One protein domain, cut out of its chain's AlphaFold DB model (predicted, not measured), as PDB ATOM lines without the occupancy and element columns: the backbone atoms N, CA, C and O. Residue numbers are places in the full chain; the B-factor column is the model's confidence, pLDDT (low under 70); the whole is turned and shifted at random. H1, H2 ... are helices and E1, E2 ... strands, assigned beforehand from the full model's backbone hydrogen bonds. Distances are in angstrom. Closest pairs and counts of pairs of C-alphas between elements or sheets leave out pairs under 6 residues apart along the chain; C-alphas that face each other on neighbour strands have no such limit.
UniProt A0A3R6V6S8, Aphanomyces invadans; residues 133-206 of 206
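This is residues 133 to 206 of the 206 residues of a protein of Aphanomyces invadans (UniProt A0A3R6V6S8). A small three-stranded sheet of E1, E3 and E4 has helix H1 sticking out near one end, with residues 133 to 145 free, and a long looped arm beyond the other, where residues 172 to 178 stand free. The printed part has 74 residues, one named helix and four named strands, in the order H1 E1 E2 E3 E4; the sheet runs E1 E3 E4, antiparallel, and the class is mixed. It is extended, radius of gyration of the C-alphas 19.2 A, and flat, spanning 59 by 34 by 16 A.

H1, residues 133 to 146, is not on the sheet; its O i to N i+4 pairs are all within hydrogen-bond range. E1, residues 155 to 162, is an edge strand. E2, residues 170 to 173, pairs with no named strand. E3, residues 187 to 194, is antiparallel to E1 at 159 degrees, with N 158 and O 191 within hydrogen-bond range at 2.9 A. E4, residues 200 to 205, forms a hairpin with E3, N 190 and O 204 being 2.9 A apart.

H1, 20.3 A long, begins at C-alpha 133 (41.317, 6.578, -8.804). E1 measures 22.7 A and E3 23.3 A. E4 ends at C-alpha 205 (39.578, 39.525, -6.915).

The C-alphas farthest apart, Gly 148 and Arg 174, are 59.8 A apart. The printed part has no cut. The E2 to E3 link is long, and residues 177 to 180 have pLDDT under 70.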
ATOM      1  N   VAL A 133      41.698   7.311 -10.021       88.06
ATOM      2  CA  VAL A 133      41.317   6.578  -8.804       88.06
ATOM      3  C   VAL A 133      41.319   7.513  -7.594       88.06
ATOM      4  O   VAL A 133      40.305   7.622  -6.914       88.06
ATOM      5  N   LEU A 134      42.389   8.297  -7.419       86.31
ATOM      6  CA  LEU A 134      42.509   9.270  -6.323       86.31
ATOM      7  C   LEU A 134      41.424  10.355  -6.392       86.31
ATOM      8  O   LEU A 134      40.920  10.806  -5.368       86.31
ATOM      9  N   VAL A 135      41.024  10.757  -7.604       86.00
ATOM     10  CA  VAL A 135      39.917  11.709  -7.799       86.00
ATOM     11  C   VAL A 135      38.582  11.111  -7.349       86.00
ATOM     12  O   VAL A 135      37.728  11.834  -6.840       86.00
ATOM     13  N   THR A 136      38.381   9.810  -7.554       90.19
ATOM     14  CA  THR A 136      37.130   9.135  -7.190       90.19
ATOM     15  C   THR A 136      37.037   8.957  -5.677       90.19
ATOM     16  O   THR A 136      36.033   9.355  -5.094       90.19
ATOM     17  N   GLU A 137      38.109   8.476  -5.044       93.62
ATOM     18  CA  GLU A 137      38.202   8.324  -3.585       93.62
ATOM     19  C   GLU A 137      37.999   9.668  -2.867       93.62
ATOM     20  O   GLU A 137      37.140   9.784  -1.994       93.62
ATOM     21  N   GLY A 138      38.686  10.729  -3.312       90.50
ATOM     22  CA  GLY A 138      38.536  12.061  -2.719       90.50
ATOM     23  C   GLY A 138      37.124  12.650  -2.860       90.50
ATOM     24  O   GLY A 138      36.674  13.409  -2.002       90.50
ATOM     25  N   ARG A 139      36.375  12.289  -3.914       90.25
ATOM     26  CA  ARG A 139      34.968  12.704  -4.065       90.25
ATOM     27  C   ARG A 139      34.047  12.002  -3.075       90.25
ATOM     28  O   ARG A 139      33.086  12.621  -2.623       90.25
ATOM     29  N   GLU A 140      34.290  10.727  -2.781       93.69
ATOM     30  CA  GLU A 140      33.495   9.985  -1.797       93.69
ATOM     31  C   GLU A 140      33.740  10.509  -0.383       93.69
ATOM     32  O   GLU A 140      32.780  10.762   0.344       93.69
ATOM     33  N   GLU A 141      35.000  10.782  -0.041       94.25
ATOM     34  CA  GLU A 141      35.369  11.392   1.237       94.25
ATOM     35  C   GLU A 141      34.704  12.763   1.418       94.25
ATOM     36  O   GLU A 141      34.065  13.017   2.441       94.25
ATOM     37  N   MET A 142      34.750  13.623   0.392       90.12
ATOM     38  CA  MET A 142      34.120  14.945   0.458       90.12
ATOM     39  C   MET A 142      32.604  14.850   0.669       90.12
ATOM     40  O   MET A 142      32.053  15.562   1.506       90.12
ATOM     41  N   LYS A 143      31.924  13.928  -0.030       90.06
ATOM     42  CA  LYS A 143      30.483  13.688   0.158       90.06
ATOM     43  C   LYS A 143      30.154  13.213   1.570       90.06
ATOM     44  O   LYS A 143      29.119  13.605   2.106       90.06
ATOM     45  N   ALA A 144      31.002  12.371   2.159       93.69
ATOM     46  CA  ALA A 144      30.815  11.902   3.526       93.69
ATOM     47  C   ALA A 144      30.907  13.066   4.524       93.69
ATOM     48  O   ALA A 144      30.016  13.218   5.363       93.69
ATOM     49  N   VAL A 145      31.913  13.935   4.378       93.38
ATOM     50  CA  VAL A 145      32.097  15.130   5.221       93.38
ATOM     51  C   VAL A 145      30.925  16.107   5.086       93.38
ATOM     52  O   VAL A 145      30.466  16.661   6.086       93.38
ATOM     53  N   THR A 146      30.394  16.297   3.875       92.19
ATOM     54  CA  THR A 146      29.287  17.236   3.632       92.19
ATOM     55  C   THR A 146      27.895  16.640   3.867       92.19
ATOM     56  O   THR A 146      26.907  17.355   3.741       92.19
ATOM     57  N   SER A 147      27.777  15.353   4.212       92.25
ATOM     58  CA  SER A 147      26.488  14.636   4.292       92.25
ATOM     59  C   SER A 147      25.484  15.210   5.304       92.25
ATOM     60  O   SER A 147      24.279  15.038   5.134       92.25
ATOM     61  N   GLY A 148      25.967  15.904   6.338       94.00
ATOM     62  CA  GLY A 148      25.134  16.549   7.358       94.00
ATOM     63  C   GLY A 148      24.598  17.932   6.975       94.00
ATOM     64  O   GLY A 148      23.816  18.503   7.734       94.00
ATOM     65  N   TYR A 149      25.005  18.482   5.829       94.38
ATOM     66  CA  TYR A 149      24.612  19.816   5.377       94.38
ATOM     67  C   TYR A 149      23.620  19.724   4.214       94.38
ATOM     68  O   TYR A 149      23.706  18.841   3.361       94.38
ATOM     69  N   SER A 150      22.666  20.656   4.158       94.88
ATOM     70  CA  SER A 150      21.783  20.788   2.995       94.88
ATOM     71  C   SER A 150      22.538  21.364   1.793       94.88
ATOM     72  O   SER A 150      23.581  22.008   1.938       94.88
ATOM     73  N   ALA A 151      21.982  21.179   0.592       92.31
ATOM     74  CA  ALA A 151      22.562  21.724  -0.635       92.31
ATOM     75  C   ALA A 151      22.686  23.260  -0.605       92.31
ATOM     76  O   ALA A 151      23.653  23.806  -1.131       92.31
ATOM     77  N   ASP A 152      21.762  23.954   0.068       95.62
ATOM     78  CA  ASP A 152      21.808  25.414   0.222       95.62
ATOM     79  C   ASP A 152      22.949  25.896   1.133       95.62
ATOM     80  O   ASP A 152      23.411  27.024   0.995       95.62
ATOM     81  N   ASN A 153      23.416  25.033   2.044       93.69
ATOM     82  CA  ASN A 153      24.470  25.330   3.019       93.69
ATOM     83  C   ASN A 153      25.825  24.706   2.656       93.69
ATOM     84  O   ASN A 153      26.785  24.821   3.416       93.69
ATOM     85  N   THR A 154      25.916  24.039   1.507       94.06
ATOM     86  CA  THR A 154      27.158  23.439   1.017       94.06
ATOM     87  C   THR A 154      27.715  24.322  -0.087       94.06
ATOM     88  O   THR A 154      27.166  24.340  -1.182       94.06
ATOM     89  N   TYR A 155      28.790  25.061   0.187       94.25
ATOM     90  CA  TYR A 155      29.406  25.966  -0.787       94.25
ATOM     91  C   TYR A 155      30.657  25.357  -1.399       94.25
ATOM     92  O   TYR A 155      31.471  24.749  -0.706       94.25
ATOM     93  N   ASN A 156      30.824  25.574  -2.700       94.69
ATOM     94  CA  ASN A 156      32.076  25.331  -3.393       94.69
ATOM     95  C   ASN A 156      32.668  26.668  -3.836       94.69
ATOM     96  O   ASN A 156      31.983  27.461  -4.484       94.69
ATOM     97  N   MET A 157      33.938  26.883  -3.508       95.06
ATOM     98  CA  MET A 157      34.741  28.016  -3.959       95.06
ATOM     99  C   MET A 157      35.839  27.479  -4.866       95.06
ATOM    100  O   MET A 157      36.573  26.577  -4.467       95.06
ATOM    101  N   ASP A 158      35.958  28.034  -6.067       94.19
ATOM    102  CA  ASP A 158      37.033  27.688  -6.993       94.19
ATOM    103  C   ASP A 158      37.751  28.949  -7.484       94.19
ATOM    104  O   ASP A 158      37.132  30.000  -7.685       94.19
ATOM    105  N   GLU A 159      39.069  28.848  -7.655       94.19
ATOM    106  CA  GLU A 159      39.910  29.940  -8.143       94.19
ATOM    107  C   GLU A 159      40.173  29.748  -9.635       94.19
ATOM    108  O   GLU A 159      40.767  28.763 -10.075       94.19
ATOM    109  N   THR A 160      39.791  30.741 -10.431       91.06
ATOM    110  CA  THR A 160      40.184  30.828 -11.835       91.06
ATOM    111  C   THR A 160      41.126  32.003 -12.040       91.06
ATOM    112  O   THR A 160      41.047  33.019 -11.354       91.06
ATOM    113  N   ALA A 161      42.041  31.878 -12.996       90.62
ATOM    114  CA  ALA A 161      43.052  32.890 -13.249       90.62
ATOM    115  C   ALA A 161      43.104  33.280 -14.727       90.62
ATOM    116  O   ALA A 161      43.289  32.442 -15.612       90.62
ATOM    117  N   TYR A 162      43.022  34.583 -14.993       87.06
ATOM    118  CA  TYR A 162      43.231  35.151 -16.319       87.06
ATOM    119  C   TYR A 162      44.678  35.624 -16.476       87.06
ATOM    120  O   TYR A 162      45.079  36.661 -15.944       87.06
ATOM    121  N   PHE A 163      45.477  34.868 -17.230       85.69
ATOM    122  CA  PHE A 163      46.884  35.183 -17.486       85.69
ATOM    123  C   PHE A 163      47.043  36.143 -18.675       85.69
ATOM    124  O   PHE A 163      47.314  35.731 -19.804       85.69
ATOM    125  N   TYR A 164      46.907  37.444 -18.428       84.50
ATOM    126  CA  TYR A 164      46.938  38.481 -19.470       84.50
ATOM    127  C   TYR A 164      48.324  38.710 -20.104       84.50
ATOM    128  O   TYR A 164      48.420  39.289 -21.184       84.50
ATOM    129  N   CYS A 165      49.404  38.253 -19.463       81.25
ATOM    130  CA  CYS A 165      50.759  38.298 -20.025       81.25
ATOM    131  C   CYS A 165      51.257  36.939 -20.542       81.25
ATOM    132  O   CYS A 165      52.453  36.804 -20.820       81.25
ATOM    133  N   LEU A 166      50.400  35.915 -20.627       82.19
ATOM    134  CA  LEU A 166      50.841  34.587 -21.047       82.19
ATOM    135  C   LEU A 166      51.258  34.596 -22.519       82.19
ATOM    136  O   LEU A 166      50.501  35.010 -23.399       82.19
ATOM    137  N   SER A 167      52.455  34.091 -22.803       71.44
ATOM    138  CA  SER A 167      52.900  33.902 -24.177       71.44
ATOM    139  C   SER A 167      52.140  32.740 -24.846       71.44
ATOM    140  O   SER A 167      51.781  31.758 -24.184       71.44
ATOM    141  N   PRO A 168      51.891  32.808 -26.169       73.50
ATOM    142  CA  PRO A 168      51.266  31.718 -26.911       73.50
ATOM    143  C   PRO A 168      52.007  30.383 -26.747       73.50
ATOM    144  O   PRO A 168      53.234  30.332 -26.741       73.50
ATOM    145  N   HIS A 169      51.255  29.279 -26.711       70.12
ATOM    146  CA  HIS A 169      51.807  27.917 -26.618       70.12
ATOM    147  C   HIS A 169      52.538  27.449 -27.886       70.12
ATOM    148  O   HIS A 169      53.220  26.424 -27.876       70.12
ATOM    149  N   ARG A 170      52.349  28.161 -29.002       73.62
ATOM    150  CA  ARG A 170      52.988  27.882 -30.288       73.62
ATOM    151  C   ARG A 170      53.735  29.115 -30.765       73.62
ATOM    152  O   ARG A 170      53.201  30.219 -30.673       73.62
ATOM    153  N   SER A 171      54.926  28.902 -31.315       80.75
ATOM    154  CA  SER A 171      55.744  29.961 -31.904       80.75
ATOM    155  C   SER A 171      56.084  29.648 -33.361       80.75
ATOM    156  O   SER A 171      56.332  28.491 -33.711       80.75
ATOM    157  N   ILE A 172      56.089  30.680 -34.207       81.56
ATOM    158  CA  ILE A 172      56.596  30.636 -35.584       81.56
ATOM    159  C   ILE A 172      58.126  30.644 -35.523       81.56
ATOM    160  O   ILE A 172      58.720  31.668 -35.210       81.56
ATOM    161  N   THR A 173      58.755  29.499 -35.793       79.81
ATOM    162  CA  THR A 173      60.207  29.285 -35.607       79.81
ATOM    163  C   THR A 173      60.772  28.348 -36.672       79.81
ATOM    164  O   THR A 173      60.027  27.539 -37.246       79.81
ATOM    165  N   ARG A 174      62.083  28.425 -36.945       79.81
ATOM    166  CA  ARG A 174      62.754  27.454 -37.830       79.81
ATOM    167  C   ARG A 174      63.009  26.140 -37.113       79.81
ATOM    168  O   ARG A 174      62.734  25.063 -37.652       79.81
ATOM    169  N   HIS A 175      63.455  26.207 -35.864       77.69
ATOM    170  CA  HIS A 175      63.776  25.045 -35.038       77.69
ATOM    171  C   HIS A 175      62.853  24.978 -33.822       77.69
ATOM    172  O   HIS A 175      62.209  25.952 -33.452       77.69
ATOM    173  N   ARG A 176      62.685  23.781 -33.243       74.88
ATOM    174  CA  ARG A 176      61.952  23.682 -31.975       74.88
ATOM    175  C   ARG A 176      62.790  24.393 -30.919       74.88
ATOM    176  O   ARG A 176      63.913  23.969 -30.679       74.88
ATOM    177  N   GLN A 177      62.228  25.431 -30.313       69.94
ATOM    178  CA  GLN A 177      62.875  26.142 -29.220       69.94
ATOM    179  C   GLN A 177      62.434  25.573 -27.867       69.94
ATOM    180  O   GLN A 177      61.267  25.173 -27.735       69.94
ATOM    181  N   PRO A 178      63.329  25.541 -26.862       66.50
ATOM    182  CA  PRO A 178      62.943  25.318 -25.476       66.50
ATOM    183  C   PRO A 178      61.854  26.311 -25.054       66.50
ATOM    184  O   PRO A 178      61.836  27.460 -25.500       66.50
ATOM    185  N   GLY A 179      60.926  25.870 -24.206       65.75
ATOM    186  CA  GLY A 179      59.941  26.779 -23.625       65.75
ATOM    187  C   GLY A 179      60.633  27.800 -22.725       65.75
ATOM    188  O   GLY A 179      61.496  27.441 -21.927       65.75
ATOM    189  N   THR A 180      60.257  29.071 -22.835       67.56
ATOM    190  CA  THR A 180      60.677  30.094 -21.872       67.56
ATOM    191  C   THR A 180      59.763  30.086 -20.653       67.56
ATOM    192  O   THR A 180      58.600  29.671 -20.723       67.56
ATOM    193  N   LYS A 181      60.284  30.550 -19.508       70.38
ATOM    194  CA  LYS A 181      59.475  30.727 -18.298       70.38
ATOM    195  C   LYS A 181      58.335  31.690 -18.621       70.38
ATOM    196  O   LYS A 181      58.560  32.866 -18.901       70.38
ATOM    197  N   LYS A 182      57.109  31.176 -18.610       73.00
ATOM    198  CA  LYS A 182      55.929  31.966 -18.954       73.00
ATOM    199  C   LYS A 182      55.661  32.990 -17.857       73.00
ATOM    200  O   LYS A 182      55.825  32.699 -16.671       73.00
ATOM    201  N   SER A 183      55.233  34.187 -18.253       78.06
ATOM    202  CA  SER A 183      54.741  35.172 -17.294       78.06
ATOM    203  C   SER A 183      53.511  34.601 -16.596       78.06
ATOM    204  O   SER A 183      52.506  34.314 -17.242       78.06
ATOM    205  N   MET A 184      53.602  34.438 -15.279       81.38
ATOM    206  CA  MET A 184      52.482  34.009 -14.441       81.38
ATOM    207  C   MET A 184      51.652  35.196 -13.939       81.38
ATOM    208  O   MET A 184      50.803  35.012 -13.070       81.38
ATOM    209  N   LYS A 185      51.881  36.410 -14.473       85.81
ATOM    210  CA  LYS A 185      51.038  37.570 -14.175       85.81
ATOM    211  C   LYS A 185      49.605  37.246 -14.571       85.81
ATOM    212  O   LYS A 185      49.319  36.973 -15.741       85.81
ATOM    213  N   ARG A 186      48.738  37.259 -13.570       89.94
ATOM    214  CA  ARG A 186      47.353  36.834 -13.670       89.94
ATOM    215  C   ARG A 186      46.479  37.730 -12.816       89.94
ATOM    216  O   ARG A 186      46.966  38.323 -11.861       89.94
ATOM    217  N   ILE A 187      45.221  37.836 -13.209       91.44
ATOM    218  CA  ILE A 187      44.150  38.287 -12.327       91.44
ATOM    219  C   ILE A 187      43.497  37.005 -11.830       91.44
ATOM    220  O   ILE A 187      42.998  36.236 -12.657       91.44
ATOM    221  N   SER A 188      43.577  36.749 -10.529       94.12
ATOM    222  CA  SER A 188      42.903  35.616  -9.907       94.12
ATOM    223  C   SER A 188      41.520  36.064  -9.447       94.12
ATOM    224  O   SER A 188      41.350  37.152  -8.897       94.12
ATOM    225  N   VAL A 189      40.518  35.240  -9.717       94.69
ATOM    226  CA  VAL A 189      39.147  35.456  -9.275       94.69
ATOM    227  C   VAL A 189      38.681  34.188  -8.596       94.69
ATOM    228  O   VAL A 189      38.702  33.118  -9.204       94.69
ATOM    229  N   ALA A 190      38.238  34.315  -7.353       96.19
ATOM    230  CA  ALA A 190      37.538  33.238  -6.688       96.19
ATOM    231  C   ALA A 190      36.030  33.387  -6.882       96.19
ATOM    232  O   ALA A 190      35.449  34.452  -6.643       96.19
ATOM    233  N   LEU A 191      35.410  32.302  -7.332       95.75
ATOM    234  CA  LEU A 191      33.980  32.193  -7.581       95.75
ATOM    235  C   LEU A 191      33.401  31.191  -6.594       95.75
ATOM    236  O   LEU A 191      33.934  30.094  -6.452       95.75
ATOM    237  N   THR A 192      32.321  31.571  -5.915       97.06
ATOM    238  CA  THR A 192      31.702  30.734  -4.884       97.06
ATOM    239  C   THR A 192      30.202  30.644  -5.111       97.06
ATOM    240  O   THR A 192      29.541  31.657  -5.333       97.06
ATOM    241  N   THR A 193      29.670  29.429  -5.057       97.19
ATOM    242  CA  THR A 193      28.234  29.156  -5.182       97.19
ATOM    243  C   THR A 193      27.845  27.999  -4.272       97.19
ATOM    244  O   THR A 193      28.685  27.142  -3.966       97.19
ATOM    245  N   ASN A 194      26.593  27.969  -3.823       96.00
ATOM    246  CA  ASN A 194      26.080  26.811  -3.102       96.00
ATOM    247  C   ASN A 194      25.783  25.637  -4.050       96.00
ATOM    248  O   ASN A 194      25.643  25.792  -5.264       96.00
ATOM    249  N   ALA A 195      25.675  24.431  -3.496       92.69
ATOM    250  CA  ALA A 195      25.433  23.216  -4.266       92.69
ATOM    251  C   ALA A 195      24.047  23.210  -4.939       92.69
ATOM    252  O   ALA A 195      23.854  22.508  -5.931       92.69
ATOM    253  N   ALA A 196      23.099  24.000  -4.425       93.38
ATOM    254  CA  ALA A 196      21.794  24.225  -5.044       93.38
ATOM    255  C   ALA A 196      21.839  25.202  -6.241       93.38
ATOM    256  O   ALA A 196      20.908  25.221  -7.046       93.38
ATOM    257  N   GLY A 197      22.897  26.010  -6.368       93.00
ATOM    258  CA  GLY A 197      23.018  27.086  -7.357       93.00
ATOM    259  C   GLY A 197      22.081  28.277  -7.122       93.00
ATOM    260  O   GLY A 197      21.900  29.092  -8.025       93.00
ATOM    261  N   SER A 198      21.455  28.357  -5.945       94.81
ATOM    262  CA  SER A 198      20.503  29.403  -5.563       94.81
ATOM    263  C   SER A 198      21.185  30.649  -4.994       94.81
ATOM    264  O   SER A 198      20.640  31.743  -5.140       94.81
ATOM    265  N   ASP A 199      22.372  30.499  -4.398       96.19
ATOM    266  CA  ASP A 199      23.170  31.607  -3.873       96.19
ATOM    267  C   ASP A 199      24.545  31.667  -4.545       96.19
ATOM    268  O   ASP A 199      25.291  30.684  -4.572       96.19
ATOM    269  N   VAL A 200      24.871  32.844  -5.083       95.69
ATOM    270  CA  VAL A 200      26.123  33.138  -5.780       95.69
ATOM    271  C   VAL A 200      26.789  34.310  -5.080       95.69
ATOM    272  O   VAL A 200      26.314  35.445  -5.128       95.69
ATOM    273  N   VAL A 201      27.936  34.039  -4.465       95.62
ATOM    274  CA  VAL A 201      28.718  35.064  -3.776       95.62
ATOM    275  C   VAL A 201      29.397  35.957  -4.813       95.62
ATOM    276  O   VAL A 201      29.868  35.485  -5.852       95.62
ATOM    277  N   ASN A 202      29.479  37.258  -4.523       96.88
ATOM    278  CA  ASN A 202      30.173  38.207  -5.388       96.88
ATOM    279  C   ASN A 202      31.621  37.756  -5.669       96.88
ATOM    280  O   ASN A 202      32.312  37.339  -4.733       96.88
ATOM    281  N   PRO A 203      32.105  37.877  -6.920       95.19
ATOM    282  CA  PRO A 203      33.470  37.501  -7.267       95.19
ATOM    283  C   PRO A 203      34.507  38.224  -6.403       95.19
ATOM    284  O   PRO A 203      34.482  39.452  -6.284       95.19
ATOM    285  N   LEU A 204      35.447  37.461  -5.844       95.06
ATOM    286  CA  LEU A 204      36.574  37.996  -5.087       95.06
ATOM    287  C   LEU A 204      37.802  38.085  -5.995       95.06
ATOM    288  O   LEU A 204      38.263  37.067  -6.508       95.06
ATOM    289  N   PHE A 205      38.336  39.291  -6.176       92.56
ATOM    290  CA  PHE A 205      39.578  39.525  -6.915       92.56
ATOM    291  C   PHE A 205      40.775  39.421  -5.964       92.56
ATOM    292  O   PHE A 205      40.782  40.080  -4.922       92.56
ATOM    293  N   ILE A 206      41.760  38.597  -6.332       85.75
ATOM    294  CA  ILE A 206      42.960  38.269  -5.542       85.75
ATOM    295  C   ILE A 206      44.218  38.682  -6.313       85.75
ATOM    296  O   ILE A 206      44.272  38.436  -7.545       85.75
TER     297      ILE A 206